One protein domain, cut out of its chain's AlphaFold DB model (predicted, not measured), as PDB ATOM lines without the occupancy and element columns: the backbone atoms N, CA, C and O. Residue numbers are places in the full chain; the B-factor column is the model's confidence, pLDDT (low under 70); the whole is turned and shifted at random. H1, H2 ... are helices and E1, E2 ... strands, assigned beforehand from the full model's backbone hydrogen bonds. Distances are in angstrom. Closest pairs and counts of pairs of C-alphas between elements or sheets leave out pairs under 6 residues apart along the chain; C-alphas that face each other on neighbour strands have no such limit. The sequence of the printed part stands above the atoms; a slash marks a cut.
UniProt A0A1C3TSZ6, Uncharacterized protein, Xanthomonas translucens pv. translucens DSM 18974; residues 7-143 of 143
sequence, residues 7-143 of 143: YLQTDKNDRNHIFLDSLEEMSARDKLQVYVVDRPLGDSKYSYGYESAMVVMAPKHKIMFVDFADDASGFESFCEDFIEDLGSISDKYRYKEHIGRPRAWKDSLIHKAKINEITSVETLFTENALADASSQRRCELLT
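AT A GLANCE: This is residues 7 to 143 of the 143 residues of an uncharacterized protein of Xanthomonas translucens pv. translucens DSM 18974 (UniProt A0A1C3TSZ6). A twisted sheet of four strands has the long helix H2 packed over one face, running along the strands. H1 and H5 meet each other and graze the sheet, while the short helices H3, H4 and H6 gather near the end where E3 and E4 begin. The printed part has 137 residues with six named helices and four named strands, in the order H1 E1 E2 E3 H2 H3 H4 E4 H5 H6. The sheet is mixed, in the order E1 E2 E3 E4, and the class is mixed, helices and strands. The whole is compact, with a radius of gyration of the C-alphas of 14.3 A and spans of 41 by 33 by 23 A.

HOW THE PARTS SIT: E1, residues 34 to 37, E2, residues 53 to 57, and E3, residues 63 to 67, form a meander, each strand the antiparallel neighbour of the one before, in two hairpins. N 35 and O 57 are 2.9 A apart, and N 56 and O 64 2.8 A, within hydrogen-bond range. E4, residues 110 to 114, is parallel to E3, with N 65 and O 111 at 2.8 A. H2, residues 72 to 92, is on one face of the sheet, in two layers, at a height over the sheet of 9.4 A; the C-alphas of Asp 67 and Phe 75 are its closest to E3, 6.5 A apart. On the local plane it stands at 25 degrees to E3, along the strands. E3, H2, H3 at residues 96 to 99, H4 at 106 to 109, and E4 make a strand-helix-strand unit, two parallel neighbour strands with helices between. H1, residues 17 to 30, and H5, residues 121 to 127, each only graze the sheet; they touch, closest at the C-alphas of Leu 23 and Val 121, 6.4 A apart, at a steep tilt of 67 degrees, only just short of about perpendicular. H6, residues 133 to 140, only just touches H4, with 3 pairs of C-alphas within 8 A, the closest being Leu 109 and Cys 139 at 6.6 A. H3 is close but not clearly touching H6, with the C-alphas of Ile 99 and Arg 138 5.5 A apart. In H1, H2, H5 and H6 every O i to N i+4 pair is within hydrogen-bond range; H3 and H4 are too short for one.

IN THESE COORDINATES: E2 and E3 are each 13.4 A long, E4 13.7 A, H2 30.2 A and H1 19.7 A. H1 begins at C-alpha 17, (152.863, 160.008, 153.933), and H6 ends at C-alpha 140, (133.908, 142.557, 161.084).

THE WHOLE: The C-alphas of Asp 14 and Glu 97 are the two farthest apart, 41.7 A. The printed part has no cut. The link from E1 to E2 is long, 15 residues, and residues 42 to 44 have pLDDT under 70.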
ATOM      1  N   TYR A   7     140.218 157.176 159.163       94.94
ATOM      2  CA  TYR A   7     140.656 157.301 160.547       94.94
ATOM      3  C   TYR A   7     142.129 156.911 160.668       94.94
ATOM      4  O   TYR A   7     142.523 155.840 160.206       94.94
ATOM      5  N   LEU A   8     142.917 157.754 161.335       94.25
ATOM      6  CA  LEU A   8     144.354 157.584 161.523       94.25
ATOM      7  C   LEU A   8     144.702 157.674 163.016       94.25
ATOM      8  O   LEU A   8     144.439 158.695 163.647       94.25
ATOM      9  N   GLN A   9     145.290 156.611 163.575       91.25
ATOM     10  CA  GLN A   9     145.770 156.551 164.970       91.25
ATOM     11  C   GLN A   9     147.300 156.649 165.090       91.25
ATOM     12  O   GLN A   9     147.841 156.609 166.187       91.25
ATOM     13  N   THR A  10     148.006 156.753 163.973       85.25
ATOM     14  CA  THR A  10     149.471 156.766 163.917       85.25
ATOM     15  C   THR A  10     149.977 158.081 163.333       85.25
ATOM     16  O   THR A  10     149.224 158.823 162.698       85.25
ATOM     17  N   ASP A  11     151.252 158.381 163.549       87.81
ATOM     18  CA  ASP A  11     151.857 159.617 163.076       87.81
ATOM     19  C   ASP A  11     152.243 159.524 161.597       87.81
ATOM     20  O   ASP A  11     152.974 158.634 161.144       87.81
ATOM     21  N   LYS A  12     151.780 160.511 160.829       91.88
ATOM     22  CA  LYS A  12     152.204 160.713 159.445       91.88
ATOM     23  C   LYS A  12     153.629 161.281 159.414       91.88
ATOM     24  O   LYS A  12     153.924 162.261 160.091       91.88
ATOM     25  N   ASN A  13     154.505 160.683 158.611       92.62
ATOM     26  CA  ASN A  13     155.916 161.043 158.486       92.62
ATOM     27  C   ASN A  13     156.436 160.838 157.050       92.62
ATOM     28  O   ASN A  13     155.719 160.351 156.175       92.62
ATOM     29  N   ASP A  14     157.708 161.166 156.818       92.50
ATOM     30  CA  ASP A  14     158.350 161.113 155.496       92.50
ATOM     31  C   ASP A  14     158.369 159.714 154.846       92.50
ATOM     32  O   ASP A  14     158.554 159.603 153.637       92.50
ATOM     33  N   ARG A  15     158.167 158.632 155.610       91.25
ATOM     34  CA  ARG A  15     158.160 157.257 155.081       91.25
ATOM     35  C   ARG A  15     156.771 156.774 154.684       91.25
ATOM     36  O   ARG A  15     156.651 155.977 153.759       91.25
ATOM     37  N   ASN A  16     155.732 157.224 155.385       94.00
ATOM     38  CA  ASN A  16     154.369 156.711 155.217       94.00
ATOM     39  C   ASN A  16     153.423 157.693 154.510       94.00
ATOM     40  O   ASN A  16     152.349 157.280 154.075       94.00
ATOM     41  N   HIS A  17     153.803 158.970 154.357       94.75
ATOM     42  CA  HIS A  17     152.863 160.008 153.933       94.75
ATOM     43  C   HIS A  17     152.211 159.731 152.575       94.75
ATOM     44  O   HIS A  17     151.004 159.898 152.456       94.75
ATOM     45  N   ILE A  18     152.976 159.255 151.585       95.62
ATOM     46  CA  ILE A  18     152.468 158.959 150.234       95.62
ATOM     47  C   ILE A  18     151.392 157.871 150.287       95.62
ATOM     48  O   ILE A  18     150.355 157.971 149.630       95.62
ATOM     49  N   PHE A  19     151.634 156.834 151.089       96.50
ATOM     50  CA  PHE A  19     150.702 155.729 151.264       96.50
ATOM     51  C   PHE A  19     149.430 156.181 151.989       96.50
ATOM     52  O   PHE A  19     148.329 155.879 151.535       96.50
ATOM     53  N   LEU A  20     149.576 156.947 153.075       96.56
ATOM     54  CA  LEU A  20     148.446 157.477 153.842       96.56
ATOM     55  C   LEU A  20     147.576 158.430 153.018       96.56
ATOM     56  O   LEU A  20     146.357 158.302 153.056       96.56
ATOM     57  N   ASP A  21     148.189 159.324 152.240       96.38
ATOM     58  CA  ASP A  21     147.467 160.245 151.355       96.38
ATOM     59  C   ASP A  21     146.664 159.481 150.300       96.38
ATOM     60  O   ASP A  21     145.484 159.754 150.089       96.38
ATOM     61  N   SER A  22     147.266 158.444 149.713       96.62
ATOM     62  CA  SER A  22     146.582 157.581 148.744       96.62
ATOM     63  C   SER A  22     145.384 156.849 149.370       96.62
ATOM     64  O   SER A  22     144.327 156.741 148.746       96.62
ATOM     65  N   LEU A  23     145.517 156.359 150.611       96.75
ATOM     66  CA  LEU A  23     144.413 155.724 151.341       96.75
ATOM     67  C   LEU A  23     143.292 156.712 151.668       96.75
ATOM     68  O   LEU A  23     142.119 156.368 151.511       96.75
ATOM     69  N   GLU A  24     143.632 157.919 152.119       96.38
ATOM     70  CA  GLU A  24     142.657 158.958 152.442       96.38
ATOM     71  C   GLU A  24     141.862 159.359 151.190       96.38
ATOM     72  O   GLU A  24     140.628 159.325 151.210       96.38
ATOM     73  N   GLU A  25     142.545 159.620 150.073       96.31
ATOM     74  CA  GLU A  25     141.916 159.937 148.788       96.31
ATOM     75  C   GLU A  25     140.985 158.818 148.303       96.31
ATOM     76  O   GLU A  25     139.829 159.080 147.953       96.31
ATOM     77  N   MET A  26     141.450 157.564 148.321       96.19
ATOM     78  CA  MET A  26     140.647 156.400 147.938       96.19
ATOM     79  C   MET A  26     139.423 156.238 148.852       96.19
ATOM     80  O   MET A  26     138.308 156.062 148.358       96.19
ATOM     81  N   SER A  27     139.595 156.353 150.173       96.19
ATOM     82  CA  SER A  27     138.499 156.219 151.145       96.19
ATOM     83  C   SER A  27     137.394 157.256 150.914       96.19
ATOM     84  O   SER A  27     136.204 156.927 150.948       96.19
ATOM     85  N   ALA A  28     137.772 158.501 150.603       95.44
ATOM     86  CA  ALA A  28     136.847 159.593 150.334       95.44
ATOM     87  C   ALA A  28     136.147 159.427 148.978       95.44
ATOM     88  O   ALA A  28     134.931 159.628 148.881       95.44
ATOM     89  N   ARG A  29     136.902 159.035 147.944       95.56
ATOM     90  CA  ARG A  29     136.397 158.780 146.588       95.56
ATOM     91  C   ARG A  29     135.370 157.650 146.577       95.56
ATOM     92  O   ARG A  29     134.279 157.816 146.029       95.56
ATOM     93  N   ASP A  30     135.698 156.543 147.235       94.88
ATOM     94  CA  ASP A  30     134.930 155.299 147.169       94.88
ATOM     95  C   ASP A  30     133.909 155.180 148.317       94.88
ATOM     96  O   ASP A  30     133.105 154.246 148.350       94.88
ATOM     97  N   LYS A  31     133.895 156.155 149.244       94.75
ATOM     98  CA  LYS A  31     133.072 156.165 150.469       94.75
ATOM     99  C   LYS A  31     133.268 154.899 151.304       94.75
ATOM    100  O   LYS A  31     132.318 154.354 151.875       94.75
ATOM    101  N   LEU A  32     134.506 154.420 151.344       94.38
ATOM    102  CA  LEU A  32     134.908 153.221 152.063       94.38
ATOM    103  C   LEU A  32     135.514 153.627 153.397       94.38
ATOM    104  O   LEU A  32     136.508 154.340 153.421       94.38
ATOM    105  N   GLN A  33     134.946 153.142 154.500       95.38
ATOM    106  CA  GLN A  33     135.544 153.359 155.811       95.38
ATOM    107  C   GLN A  33     136.895 152.634 155.896       95.38
ATOM    108  O   GLN A  33     136.944 151.410 155.772       95.38
ATOM    109  N   VAL A  34     137.963 153.383 156.147       96.31
ATOM    110  CA  VAL A  34     139.329 152.888 156.319       96.31
ATOM    111  C   VAL A  34     139.853 153.339 157.679       96.31
ATOM    112  O   VAL A  34     139.744 154.510 158.050       96.31
ATOM    113  N   TYR A  35     140.430 152.398 158.417       95.62
ATOM    114  CA  TYR A  35     141.132 152.640 159.670       95.62
ATOM    115  C   TYR A  35     142.603 152.289 159.487       95.62
ATOM    116  O   TYR A  35     142.920 151.201 159.008       95.62
ATOM    117  N   VAL A  36     143.488 153.191 159.900       95.75
ATOM    118  CA  VAL A  36     144.931 152.963 159.950       95.75
ATOM    119  C   VAL A  36     145.398 153.125 161.388       95.75
ATOM    120  O   VAL A  36     145.278 154.206 161.973       95.75
ATOM    121  N   VAL A  37     145.901 152.039 161.970       93.81
ATOM    122  CA  VAL A  37     146.254 151.963 163.391       93.81
ATOM    123  C   VAL A  37     147.636 151.358 163.608       93.81
ATOM    124  O   VAL A  37     148.113 150.568 162.798       93.81
ATOM    125  N   ASP A  38     148.273 151.718 164.719       90.56
ATOM    126  CA  ASP A  38     149.518 151.113 165.210       90.56
ATOM    127  C   ASP A  38     149.271 150.127 166.366       90.56
ATOM    128  O   ASP A  38     150.181 149.432 166.808       90.56
ATOM    129  N   ARG A  39     148.031 150.066 166.869       89.12
ATOM    130  CA  ARG A  39     147.605 149.206 167.972       89.12
ATOM    131  C   ARG A  39     146.111 148.886 167.904       89.12
ATOM    132  O   ARG A  39     145.366 149.634 167.271       89.12
ATOM    133  N   PRO A  40     145.643 147.808 168.554       85.44
ATOM    134  CA  PRO A  40     144.225 147.481 168.560       85.44
ATOM    135  C   PRO A  40     143.360 148.611 169.139       85.44
ATOM    136  O   PRO A  40     143.700 149.240 170.146       85.44
ATOM    137  N   LEU A  41     142.203 148.847 168.521       79.12
ATOM    138  CA  LEU A  41     141.237 149.832 169.001       79.12
ATOM    139  C   LEU A  41     140.613 149.370 170.331       79.12
ATOM    140  O   LEU A  41     140.238 148.212 170.498       79.12
ATOM    141  N   GLY A  42     140.457 150.295 171.283       68.56
ATOM    142  CA  GLY A  42     139.706 150.058 172.524       68.56
ATOM    143  C   GLY A  42     140.509 149.577 173.739       68.56
ATOM    144  O   GLY A  42     139.925 149.455 174.818       68.56
ATOM    145  N   ASP A  43     141.823 149.354 173.623       68.19
ATOM    146  CA  ASP A  43     142.687 149.089 174.782       68.19
ATOM    147  C   ASP A  43     144.060 149.767 174.623       68.19
ATOM    148  O   ASP A  43     144.935 149.309 173.895       68.19
ATOM    149  N   SER A  44     144.250 150.898 175.310       68.12
ATOM    150  CA  SER A  44     145.462 151.725 175.204       68.12
ATOM    151  C   SER A  44     146.676 151.150 175.935       68.12
ATOM    152  O   SER A  44     147.722 151.797 175.967       68.12
ATOM    153  N   LYS A  45     146.548 149.982 176.577       78.38
ATOM    154  CA  LYS A  45     147.649 149.360 177.326       78.38
ATOM    155  C   LYS A  45     148.720 148.746 176.418       78.38
ATOM    156  O   LYS A  45     149.794 148.413 176.908       78.38
ATOM    157  N   TYR A  46     148.410 148.560 175.137       78.69
ATOM    158  CA  TYR A  46     149.307 147.941 174.175       78.69
ATOM    159  C   TYR A  46     150.264 148.974 173.578       78.69
ATOM    160  O   TYR A  46     149.862 150.056 173.132       78.69
ATOM    161  N   SER A  47     151.548 148.631 173.603       75.56
ATOM    162  CA  SER A  47     152.637 149.394 173.006       75.56
ATOM    163  C   SER A  47     153.622 148.415 172.393       75.56
ATOM    164  O   SER A  47     154.061 147.491 173.080       75.56
ATOM    165  N   TYR A  48     154.001 148.648 171.146       84.31
ATOM    166  CA  TYR A  48     154.948 147.806 170.427       84.31
ATOM    167  C   TYR A  48     156.253 148.571 170.230       84.31
ATOM    168  O   TYR A  48     156.241 149.783 170.036       84.31
ATOM    169  N   GLY A  49     157.384 147.869 170.287       76.88
ATOM    170  CA  GLY A  49     158.697 148.486 170.057       76.88
ATOM    171  C   GLY A  49     158.971 148.823 168.588       76.88
ATOM    172  O   GLY A  49     159.928 149.532 168.294       76.88
ATOM    173  N   TYR A  50     158.149 148.307 167.670       87.38
ATOM    174  CA  TYR A  50     158.297 148.504 166.234       87.38
ATOM    175  C   TYR A  50     157.312 149.562 165.725       87.38
ATOM    176  O   TYR A  50     156.124 149.297 165.570       87.38
ATOM    177  N   GLU A  51     157.813 150.767 165.453       85.94
ATOM    178  CA  GLU A  51     156.996 151.927 165.048       85.94
ATOM    179  C   GLU A  51     156.883 152.091 163.523       85.94
ATOM    180  O   GLU A  51     156.163 152.954 163.028       85.94
ATOM    181  N   SER A  52     157.616 151.283 162.753       91.31
ATOM    182  CA  SER A  52     157.639 151.362 161.285       91.31
ATOM    183  C   SER A  52     156.604 150.451 160.619       91.31
ATOM    184  O   SER A  52     156.744 150.153 159.439       91.31
ATOM    185  N   ALA A  53     155.569 150.024 161.345       94.06
ATOM    186  CA  ALA A  53     154.468 149.230 160.812       94.06
ATOM    187  C   ALA A  53     153.116 149.905 161.044       94.06
ATOM    188  O   ALA A  53     152.929 150.663 161.994       94.06
ATOM    189  N   MET A  54     152.159 149.583 160.180       95.00
ATOM    190  CA  MET A  54     150.765 149.987 160.328       95.00
ATOM    191  C   MET A  54     149.831 148.831 160.024       95.00
ATOM    192  O   MET A  54     150.151 147.944 159.234       95.00
ATOM    193  N   VAL A  55     148.641 148.892 160.607       96.31
ATOM    194  CA  VAL A  55     147.537 147.985 160.324       96.31
ATOM    195  C   VAL A  55     146.423 148.767 159.644       96.31
ATOM    196  O   VAL A  55     145.883 149.720 160.207       96.31
ATOM    197  N   VAL A  56     146.084 148.362 158.425       97.00
ATOM    198  CA  VAL A  56     144.998 148.916 157.619       97.00
ATOM    199  C   VAL A  56     143.801 147.974 157.691       97.00
ATOM    200  O   VAL A  56     143.911 146.779 157.411       97.00
ATOM    201  N   MET A  57     142.646 148.518 158.063       96.00
ATOM    202  CA  MET A  57     141.391 147.781 158.205       96.00
ATOM    203  C   MET A  57     140.283 148.484 157.425       96.00
ATOM    204  O   MET A  57     140.134 149.704 157.499       96.00
ATOM    205  N   ALA A  58     139.484 147.707 156.699       95.38
ATOM    206  CA  ALA A  58     138.309 148.195 155.992       95.38
ATOM    207  C   ALA A  58     137.235 147.098 155.918       95.38
ATOM    208  O   ALA A  58     137.575 145.912 155.851       95.38
ATOM    209  N   PRO A  59     135.937 147.457 155.878       93.31
ATOM    210  CA  PRO A  59     134.860 146.484 155.748       93.31
ATOM    211  C   PRO A  59     135.073 145.556 154.552       93.31
ATOM    212  O   PRO A  59     135.403 146.019 153.461       93.31
ATOM    213  N   LYS A  60     134.831 144.254 154.743       94.56
ATOM    214  CA  LYS A  60     134.949 143.205 153.709       94.56
ATOM    215  C   LYS A  60     136.349 143.013 153.114       94.56
ATOM    216  O   LYS A  60     136.470 142.369 152.075       94.56
ATOM    217  N   HIS A  61     137.391 143.510 153.770       96.25
ATOM    218  CA  HIS A  61     138.780 143.276 153.384       96.25
ATOM    219  C   HIS A  61     139.508 142.514 154.488       96.25
ATOM    220  O   HIS A  61     139.058 142.482 155.634       96.25
ATOM    221  N   LYS A  62     140.623 141.869 154.142       97.06
ATOM    222  CA  LYS A  62     141.570 141.354 155.135       97.06
ATOM    223  C   LYS A  62     142.134 142.504 155.971       97.06
ATOM    224  O   LYS A  62     142.192 143.646 155.519       97.06
ATOM    225  N   ILE A  63     142.599 142.178 157.170       96.75
ATOM    226  CA  ILE A  63     143.425 143.070 157.981       96.75
ATOM    227  C   ILE A  63     144.825 143.066 157.362       96.75
ATOM    228  O   ILE A  63     145.455 142.012 157.249       96.75
ATOM    229  N   MET A  64     145.295 144.232 156.928       97.56
ATOM    230  CA  MET A  64     146.530 144.369 156.158       97.56
ATOM    231  C   MET A  64     147.612 145.033 157.007       97.56
ATOM    232  O   MET A  64     147.469 146.181 157.410       97.56
ATOM    233  N   PHE A  65     148.699 144.318 157.261       97.50
ATOM    234  CA  PHE A  65     149.896 144.825 157.921       97.50
ATOM    235  C   PHE A  65     150.866 145.340 156.864       97.50
ATOM    236  O   PHE A  65     151.194 144.609 155.928       97.50
ATOM    237  N   VAL A  66     151.328 146.578 157.025       97.19
ATOM    238  CA  VAL A  66     152.245 147.234 156.090       97.19
ATOM    239  C   VAL A  66     153.514 147.650 156.819       97.19
ATOM    240  O   VAL A  66     153.444 148.402 157.791       97.19
ATOM    241  N   ASP A  67     154.656 147.163 156.340       96.88
ATOM    242  CA  ASP A  67     155.988 147.517 156.838       96.88
ATOM    243  C   ASP A  67     156.612 148.655 156.018       96.88
ATOM    244  O   ASP A  67     156.627 148.612 154.785       96.88
ATOM    245  N   PHE A  68     157.161 149.655 156.703       95.06
ATOM    246  CA  PHE A  68     157.819 150.831 156.128       95.06
ATOM    247  C   PHE A  68     159.330 150.877 156.405       95.06
ATOM    248  O   PHE A  68     159.982 151.867 156.057       95.06
ATOM    249  N   ALA A  69     159.902 149.848 157.035       92.69
ATOM    250  CA  ALA A  69     161.345 149.714 157.221       92.69
ATOM    251  C   ALA A  69     161.865 148.375 156.665       92.69
ATOM    252  O   ALA A  69     161.138 147.616 156.033       92.69
ATOM    253  N   ASP A  70     163.167 148.129 156.820       89.25
ATOM    254  CA  ASP A  70     163.820 146.893 156.372       89.25
ATOM    255  C   ASP A  70     164.296 146.065 157.573       89.25
ATOM    256  O   ASP A  70     165.461 145.689 157.686       89.25
ATOM    257  N   ASP A  71     163.381 145.825 158.513       92.44
ATOM    258  CA  ASP A  71     163.587 144.958 159.673       92.44
ATOM    259  C   ASP A  71     162.474 143.906 159.729       92.44
ATOM    260  O   ASP A  71     161.465 144.028 160.424       92.44
ATOM    261  N   ALA A  72     162.684 142.833 158.966       92.69
ATOM    262  CA  ALA A  72     161.721 141.743 158.845       92.69
ATOM    263  C   ALA A  72     161.433 141.043 160.184       92.69
ATOM    264  O   ALA A  72     160.333 140.532 160.383       92.69
ATOM    265  N   SER A  73     162.408 140.996 161.098       94.25
ATOM    266  CA  SER A  73     162.214 140.385 162.414       94.25
ATOM    267  C   SER A  73     161.353 141.270 163.309       94.25
ATOM    268  O   SER A  73     160.406 140.765 163.909       94.25
ATOM    269  N   GLY A  74     161.630 142.576 163.350       94.88
ATOM    270  CA  GLY A  74     160.806 143.547 164.069       94.88
ATOM    271  C   GLY A  74     159.366 143.583 163.559       94.88
ATOM    272  O   GLY A  74     158.428 143.544 164.358       94.88
ATOM    273  N   PHE A  75     159.182 143.554 162.237       96.12
ATOM    274  CA  PHE A  75     157.858 143.502 161.623       96.12
ATOM    275  C   PHE A  75     157.088 142.220 161.961       96.12
ATOM    276  O   PHE A  75     155.897 142.275 162.273       96.12
ATOM    277  N   GLU A  76     157.747 141.057 161.942       95.69
ATOM    278  CA  GLU A  76     157.081 139.797 162.277       95.69
ATOM    279  C   GLU A  76     156.670 139.747 163.753       95.69
ATOM    280  O   GLU A  76     155.547 139.340 164.056       95.69
ATOM    281  N   SER A  77     157.532 140.223 164.660       95.19
ATOM    282  CA  SER A  77     157.195 140.366 166.081       95.19
ATOM    283  C   SER A  77     155.998 141.293 166.286       95.19
ATOM    284  O   SER A  77     155.052 140.908 166.967       95.19
ATOM    285  N   PHE A  78     155.979 142.457 165.629       95.62
ATOM    286  CA  PHE A  78     154.831 143.368 165.657       95.62
ATOM    287  C   PHE A  78     153.533 142.682 165.222       95.62
ATOM    288  O   PHE A  78     152.502 142.812 165.882       95.62
ATOM    289  N   CYS A  79     153.579 141.938 164.115       95.94
ATOM    290  CA  CYS A  79     152.405 141.252 163.597       95.94
ATOM    291  C   CYS A  79     151.867 140.207 164.581       95.94
ATOM    292  O   CYS A  79     150.659 140.153 164.807       95.94
ATOM    293  N   GLU A  80     152.732 139.355 165.136       95.06
ATOM    294  CA  GLU A  80     152.294 138.306 166.061       95.06
ATOM    295  C   GLU A  80     151.777 138.896 167.381       95.06
ATOM    296  O   GLU A  80     150.707 138.476 167.826       95.06
ATOM    297  N   ASP A  81     152.437 139.921 167.933       94.00
ATOM    298  CA  ASP A  81     151.983 140.612 169.147       94.00
ATOM    299  C   ASP A  81     150.600 141.259 168.930       94.00
ATOM    300  O   ASP A  81     149.669 141.046 169.709       94.00
ATOM    301  N   PHE A  82     150.408 141.975 167.812       94.31
ATOM    302  CA  PHE A  82     149.113 142.574 167.476       94.31
ATOM    303  C   PHE A  82     148.017 141.511 167.309       94.31
ATOM    304  O   PHE A  82     146.894 141.686 167.787       94.31
ATOM    305  N   ILE A  83     148.311 140.398 166.627       94.56
ATOM    306  CA  ILE A  83     147.354 139.300 166.410       94.56
ATOM    307  C   ILE A  83     146.979 138.623 167.738       94.56
ATOM    308  O   ILE A  83     145.813 138.253 167.933       94.56
ATOM    309  N   GLU A  84     147.934 138.455 168.654       92.81
ATOM    310  CA  GLU A  84     147.688 137.923 169.996       92.81
ATOM    311  C   GLU A  84     146.772 138.848 170.807       92.81
ATOM    312  O   GLU A  84     145.776 138.394 171.390       92.81
ATOM    313  N   ASP A  85     147.051 140.149 170.781       92.25
ATOM    314  CA  ASP A  85     146.258 141.158 171.476       92.25
ATOM    315  C   ASP A  85     144.846 141.265 170.903       92.25
ATOM    316  O   ASP A  85     143.865 141.282 171.653       92.25
ATOM    317  N   LEU A  86     144.711 141.222 169.576       91.50
ATOM    318  CA  LEU A  86     143.422 141.181 168.895       91.50
ATOM    319  C   LEU A  86     142.620 139.927 169.277       91.50
ATOM    320  O   LEU A  86     141.415 139.989 169.540       91.50
ATOM    321  N   GLY A  87     143.295 138.780 169.385       91.12
ATOM    322  CA  GLY A  87     142.709 137.544 169.897       91.12
ATOM    323  C   GLY A  87     142.228 137.670 171.346       91.12
ATOM    324  O   GLY A  87     141.151 137.171 171.683       91.12
ATOM    325  N   SER A  88     142.995 138.357 172.192       90.38
ATOM    326  CA  SER A  88     142.658 138.614 173.596       90.38
ATOM    327  C   SER A  88     141.465 139.562 173.741       90.38
ATOM    328  O   SER A  88     140.573 139.321 174.559       90.38
ATOM    329  N   ILE A  89     141.397 140.605 172.910       89.44
ATOM    330  CA  ILE A  89     140.254 141.522 172.826       89.44
ATOM    331  C   ILE A  89     139.000 140.761 172.387       89.44
ATOM    332  O   ILE A  89     137.959 140.857 173.037       89.44
ATOM    333  N   SER A  90     139.101 139.936 171.346       88.44
ATOM    334  CA  SER A  90     137.987 139.102 170.891       88.44
ATOM    335  C   SER A  90     137.477 138.142 171.978       88.44
ATOM    336  O   SER A  90     136.266 137.957 172.124       88.44
ATOM    337  N   ASP A  91     138.372 137.567 172.791       89.62
ATOM    338  CA  ASP A  91     137.996 136.741 173.948       89.62
ATOM    339  C   ASP A  91     137.244 137.572 175.003       89.62
ATOM    340  O   ASP A  91     136.171 137.176 175.464       89.62
ATOM    341  N   LYS A  92     137.746 138.776 175.319       89.25
ATOM    342  CA  LYS A  92     137.122 139.721 176.265       89.25
ATOM    343  C   LYS A  92     135.690 140.090 175.862       89.25
ATOM    344  O   LYS A  92     134.823 140.177 176.731       89.25
ATOM    345  N   TYR A  93     135.429 140.259 174.565       88.12
ATOM    346  CA  TYR A  93     134.097 140.555 174.021       88.12
ATOM    347  C   TYR A  93     133.274 139.307 173.648       88.12
ATOM    348  O   TYR A  93     132.171 139.436 173.125       88.12
ATOM    349  N   ARG A  94     133.757 138.095 173.969       87.12
ATOM    350  CA  ARG A  94     133.107 136.795 173.691       87.12
ATOM    351  C   ARG A  94     132.908 136.474 172.203       87.12
ATOM    352  O   ARG A  94     132.156 135.567 171.858       87.12
ATOM    353  N   TYR A  95     133.622 137.145 171.303       87.94
ATOM    354  CA  TYR A  95     133.550 136.873 169.862       87.94
ATOM    355  C   TYR A  95     134.300 135.612 169.455       87.94
ATOM    356  O   TYR A  95     133.992 135.001 168.433       87.94
ATOM    357  N   LYS A  96     135.238 135.163 170.285       84.56
ATOM    358  CA  LYS A  96     135.984 133.916 170.112       84.56
ATOM    359  C   LYS A  96     135.105 132.676 169.909       84.56
ATOM    360  O   LYS A  96     135.533 131.766 169.206       84.56
ATOM    361  N   GLU A  97     133.896 132.628 170.470       84.06
ATOM    362  CA  GLU A  97     132.942 131.529 170.223       84.06
ATOM    363  C   GLU A  97     132.460 131.492 168.763       84.06
ATOM    364  O   GLU A  97     132.126 130.430 168.239       84.06
ATOM    365  N   HIS A  98     132.478 132.640 168.083       85.56
ATOM    366  CA  HIS A  98     132.057 132.795 166.694       85.56
ATOM    367  C   HIS A  98     133.226 132.770 165.701       85.56
ATOM    368  O   HIS A  98     133.075 132.244 164.596       85.56
ATOM    369  N   ILE A  99     134.385 133.325 166.073       86.56
ATOM    370  CA  ILE A  99     135.535 133.469 165.163       86.56
ATOM    371  C   ILE A  99     136.657 132.451 165.411       86.56
ATOM    372  O   ILE A  99     137.441 132.166 164.509       86.56
ATOM    373  N   GLY A 100     136.730 131.871 166.611       88.69
ATOM    374  CA  GLY A 100     137.798 130.965 167.026       88.69
ATOM    375  C   GLY A 100     139.054 131.665 167.563       88.69
ATOM    376  O   GLY A 100     139.087 132.863 167.833       88.69
ATOM    377  N   ARG A 101     140.115 130.878 167.766       89.94
ATOM    378  CA  ARG A 101     141.445 131.370 168.182       89.94
ATOM    379  C   ARG A 101     142.191 131.965 166.975       89.94
ATOM    380  O   ARG A 101     141.951 131.466 165.880       89.94
ATOM    381  N   PRO A 102     143.165 132.879 167.163       93.25
ATOM    382  CA  PRO A 102     143.971 133.446 166.073       93.25
ATOM    383  C   PRO A 102     144.472 132.443 165.032       93.25
ATOM    384  O   PRO A 102     144.257 132.622 163.841       93.25
ATOM    385  N   ARG A 103     145.005 131.299 165.476       91.25
ATOM    386  CA  ARG A 103     145.430 130.184 164.604       91.25
ATOM    387  C   ARG A 103     144.378 129.654 163.616       91.25
ATOM    388  O   ARG A 103     144.738 128.940 162.697       91.25
ATOM    389  N   ALA A 104     143.089 129.909 163.843       89.81
ATOM    390  CA  ALA A 104     142.000 129.436 162.988       89.81
ATOM    391  C   ALA A 104     141.627 130.430 161.878       89.81
ATOM    392  O   ALA A 104     140.895 130.060 160.963       89.81
ATOM    393  N   TRP A 105     142.072 131.685 161.980       90.81
ATOM    394  CA  TRP A 105     141.679 132.749 161.057       90.81
ATOM    395  C   TRP A 105     142.841 133.606 160.557       90.81
ATOM    396  O   TRP A 105     142.671 134.273 159.543       90.81
ATOM    397  N   LYS A 106     144.014 133.595 161.208       92.06
ATOM    398  CA  LYS A 106     145.117 134.486 160.827       92.06
ATOM    399  C   LYS A 106     145.566 134.270 159.382       92.06
ATOM    400  O   LYS A 106     145.676 135.232 158.640       92.06
ATOM    401  N   ASP A 107     145.664 133.020 158.940       90.31
ATOM    402  CA  ASP A 107     146.106 132.694 157.578       90.31
ATOM    403  C   ASP A 107     145.109 133.139 156.489       90.31
ATOM    404  O   ASP A 107     145.490 133.324 155.334       90.31
ATOM    405  N   SER A 108     143.824 133.307 156.828       91.19
ATOM    406  CA  SER A 108     142.781 133.691 155.866       91.19
ATOM    407  C   SER A 108     142.373 135.160 155.946       91.19
ATOM    408  O   SER A 108     141.968 135.722 154.928       91.19
ATOM    409  N   LEU A 109     142.474 135.784 157.122       94.44
ATOM    410  CA  LEU A 109     142.020 137.157 157.365       94.44
ATOM    411  C   LEU A 109     143.157 138.171 157.484       94.44
ATOM    412  O   LEU A 109     142.870 139.364 157.472       94.44
ATOM    413  N   ILE A 110     144.413 137.730 157.594       95.94
ATOM    414  CA  ILE A 110     145.576 138.618 157.640       95.94
ATOM    415  C   ILE A 110     146.292 138.620 156.294       95.94
ATOM    416  O   ILE A 110     146.443 137.592 155.632       95.94
ATOM    417  N   HIS A 111     146.764 139.796 155.912       97.38
ATOM    418  CA  HIS A 111     147.750 139.981 154.866       97.38
ATOM    419  C   HIS A 111     148.905 140.811 155.421       97.38
ATOM    420  O   HIS A 111     148.678 141.757 156.168       97.38
ATOM    421  N   LYS A 112     150.138 140.441 155.078       97.31
ATOM    422  CA  LYS A 112     151.357 141.157 155.459       97.31
ATOM    423  C   LYS A 112     152.068 141.555 154.171       97.31
ATOM    424  O   LYS A 112     152.229 140.697 153.304       97.31
ATOM    425  N   ALA A 113     152.476 142.812 154.056       96.12
ATOM    426  CA  ALA A 113     153.187 143.329 152.895       96.12
ATOM    427  C   ALA A 113     154.233 144.362 153.313       96.12
ATOM    428  O   ALA A 113     154.043 145.104 154.279       96.12
ATOM    429  N   LYS A 114     155.320 144.453 152.553       95.62
ATOM    430  CA  LYS A 114     156.227 145.600 152.632       95.62
ATOM    431  C   LYS A 114     155.738 146.713 151.716       95.62
ATOM    432  O   LYS A 114     155.203 146.456 150.640       95.62
ATOM    433  N   ILE A 115     155.979 147.969 152.086       94.62
ATOM    434  CA  ILE A 115     155.552 149.116 151.272       94.62
ATOM    435  C   ILE A 115     156.129 149.087 149.848       94.62
ATOM    436  O   ILE A 115     155.473 149.520 148.908       94.62
ATOM    437  N   ASN A 116     157.328 148.530 149.663       93.00
ATOM    438  CA  ASN A 116     157.966 148.395 148.350       93.00
ATOM    439  C   ASN A 116     157.367 147.278 147.470       93.00
ATOM    440  O   ASN A 116     157.652 147.241 146.275       93.00
ATOM    441  N   GLU A 117     156.549 146.390 148.035       93.69
ATOM    442  CA  GLU A 117     155.791 145.363 147.308       93.69
ATOM    443  C   GLU A 117     154.429 145.905 146.840       93.69
ATOM    444  O   GLU A 117     153.817 145.364 145.917       93.69
ATOM    445  N   ILE A 118     153.962 147.006 147.439       94.69
ATOM    446  CA  ILE A 118     152.672 147.622 147.136       94.69
ATOM    447  C   ILE A 118     152.838 148.584 145.959       94.69
ATOM    448  O   ILE A 118     153.439 149.648 146.074       94.69
ATOM    449  N   THR A 119     152.255 148.226 144.813       93.38
ATOM    450  CA  THR A 119     152.265 149.097 143.623       93.38
ATOM    451  C   THR A 119     151.266 150.252 143.751       93.38
ATOM    452  O   THR A 119     151.573 151.380 143.374       93.38
ATOM    453  N   SER A 120     150.067 149.982 144.278       94.94
ATOM    454  CA  SER A 120     149.047 150.993 144.571       94.94
ATOM    455  C   SER A 120     148.080 150.518 145.658       94.94
ATOM    456  O   SER A 120     147.953 149.315 145.915       94.94
ATOM    457  N   VAL A 121     147.368 151.465 146.278       96.06
ATOM    458  CA  VAL A 121     146.329 151.163 147.276       96.06
ATOM    459  C   VAL A 121     145.137 150.436 146.650       96.06
ATOM    460  O   VAL A 121     144.566 149.548 147.277       96.06
ATOM    461  N   GLU A 122     144.801 150.728 145.390       95.19
ATOM    462  CA  GLU A 122     143.715 150.055 144.671       95.19
ATOM    463  C   GLU A 122     143.993 148.562 144.481       95.19
ATOM    464  O   GLU A 122     143.109 147.728 144.701       95.19
ATOM    465  N   THR A 123     145.222 148.213 144.089       95.19
ATOM    466  CA  THR A 123     145.623 146.812 143.928       95.19
ATOM    467  C   THR A 123     145.640 146.107 145.277       95.19
ATOM    468  O   THR A 123     145.058 145.030 145.393       95.19
ATOM    469  N   LEU A 124     146.193 146.751 146.314       96.94
ATOM    470  CA  LEU A 124     146.209 146.215 147.677       96.94
ATOM    471  C   LEU A 124     144.796 145.847 148.156       96.94
ATOM    472  O   LEU A 124     144.589 144.746 148.663       96.94
ATOM    473  N   PHE A 125     143.813 146.731 147.973       96.81
ATOM    474  CA  PHE A 125     142.432 146.467 148.389       96.81
ATOM    475  C   PHE A 125     141.763 145.399 147.520       96.81
ATOM    476  O   PHE A 125     141.104 144.503 148.043       96.81
ATOM    477  N   THR A 126     141.977 145.432 146.204       95.19
ATOM    478  CA  THR A 126     141.392 144.443 145.285       95.19
ATOM    479  C   THR A 126     141.863 143.021 145.603       95.19
ATOM    480  O   THR A 126     141.050 142.098 145.645       95.19
ATOM    481  N   GLU A 127     143.156 142.833 145.874       95.56
ATOM    482  CA  GLU A 127     143.745 141.524 146.195       95.56
ATOM    483  C   GLU A 127     143.342 141.004 147.581       95.56
ATOM    484  O   GLU A 127     143.319 139.794 147.822       95.56
ATOM    485  N   ASN A 128     142.989 141.914 148.490       96.56
ATOM    486  CA  ASN A 128     142.636 141.601 149.869       96.56
ATOM    487  C   ASN A 128     141.128 141.657 150.151       96.56
ATOM    488  O   ASN A 128     140.719 141.588 151.311       96.56
ATOM    489  N   ALA A 129     140.289 141.725 149.115       96.00
ATOM    490  CA  ALA A 129     138.842 141.623 149.249       96.00
ATOM    491  C   ALA A 129     138.413 140.210 149.696       96.00
ATOM    492  O   ALA A 129     138.829 139.191 149.142       96.00
ATOM    493  N   LEU A 130     137.534 140.135 150.696       94.56
ATOM    494  CA  LEU A 130     136.965 138.881 151.192       94.56
ATOM    495  C   LEU A 130     135.725 138.522 150.371       94.56
ATOM    496  O   LEU A 130     134.729 139.242 150.397       94.56
ATOM    497  N   ALA A 131     135.761 137.394 149.661       89.25
ATOM    498  CA  ALA A 131     134.670 136.988 148.773       89.25
ATOM    499  C   ALA A 131     133.471 136.368 149.513       89.25
ATOM    500  O   ALA A 131     132.327 136.544 149.097       89.25
ATOM    501  N   ASP A 132     133.714 135.626 150.597       90.94
ATOM    502  CA  ASP A 132     132.675 134.862 151.282       90.94
ATOM    503  C   ASP A 132     132.125 135.577 152.528       90.94
ATOM    504  O   ASP A 132     132.847 136.208 153.302       90.94
ATOM    505  N   ALA A 133     130.814 135.439 152.746       89.12
ATOM    506  CA  ALA A 133     130.108 136.100 153.845       89.12
ATOM    507  C   ALA A 133     130.578 135.642 155.240       89.12
ATOM    508  O   ALA A 133     130.450 136.388 156.209       89.12
ATOM    509  N   SER A 134     131.120 134.424 155.357       87.75
ATOM    510  CA  SER A 134     131.626 133.901 156.629       87.75
ATOM    511  C   SER A 134     132.912 134.623 157.035       87.75
ATOM    512  O   SER A 134     133.019 135.092 158.168       87.75
ATOM    513  N   SER A 135     133.859 134.773 156.111       88.06
ATOM    514  CA  SER A 135     135.104 135.511 156.321       88.06
ATOM    515  C   SER A 135     134.848 136.996 156.550       88.06
ATOM    516  O   SER A 135     135.410 137.553 157.490       88.06
ATOM    517  N   GLN A 136     133.949 137.616 155.772       91.44
ATOM    518  CA  GLN A 136     133.539 139.011 155.992       91.44
ATOM    519  C   GLN A 136     133.023 139.212 157.421       91.44
ATOM    520  O   GLN A 136     133.541 140.053 158.148       91.44
ATOM    521  N   ARG A 137     132.084 138.365 157.866       89.25
ATOM    522  CA  ARG A 137     131.521 138.445 159.219       89.25
ATOM    523  C   ARG A 137     132.564 138.221 160.313       89.25
ATOM    524  O   ARG A 137     132.493 138.851 161.362       89.25
ATOM    525  N   ARG A 138     133.510 137.298 160.115       88.12
ATOM    526  CA  ARG A 138     134.594 137.065 161.084       88.12
ATOM    527  C   ARG A 138     135.534 138.264 161.176       88.12
ATOM    528  O   ARG A 138     135.934 138.600 162.284       88.12
ATOM    529  N   CYS A 139     135.851 138.889 160.045       88.56
ATOM    530  CA  CYS A 139     136.684 140.087 159.999       88.56
ATOM    531  C   CYS A 139     135.995 141.275 160.691       88.56
ATOM    532  O   CYS A 139     136.593 141.903 161.551       88.56
ATOM    533  N   GLU A 140     134.703 141.495 160.435       88.38
ATOM    534  CA  GLU A 140     133.908 142.557 161.084       88.38
ATOM    535  C   GLU A 140     133.791 142.408 162.611       88.38
ATOM    536  O   GLU A 140     133.551 143.378 163.316       88.38
ATOM    537  N   LEU A 141     133.935 141.195 163.152       87.94
ATOM    538  CA  LEU A 141     133.982 140.986 164.604       87.94
ATOM    539  C   LEU A 141     135.363 141.286 165.209       87.94
ATOM    540  O   LEU A 141     135.489 141.343 166.433       87.94
ATOM    541  N   LEU A 142     136.395 141.420 164.376       84.50
ATOM    542  CA  LEU A 142     137.762 141.743 164.782       84.50
ATOM    543  C   LEU A 142     138.065 143.244 164.647       84.50
ATOM    544  O   LEU A 142     138.873 143.743 165.423       84.50
ATOM    545  N   THR A 143     137.441 143.941 163.692       74.88
ATOM    546  CA  THR A 143     137.744 145.336 163.310       74.88
ATOM    547  C   THR A 143     136.564 146.270 163.530       74.88
ATOM    548  O   THR A 143     136.765 147.352 164.117       74.88
TER     549      THR A 143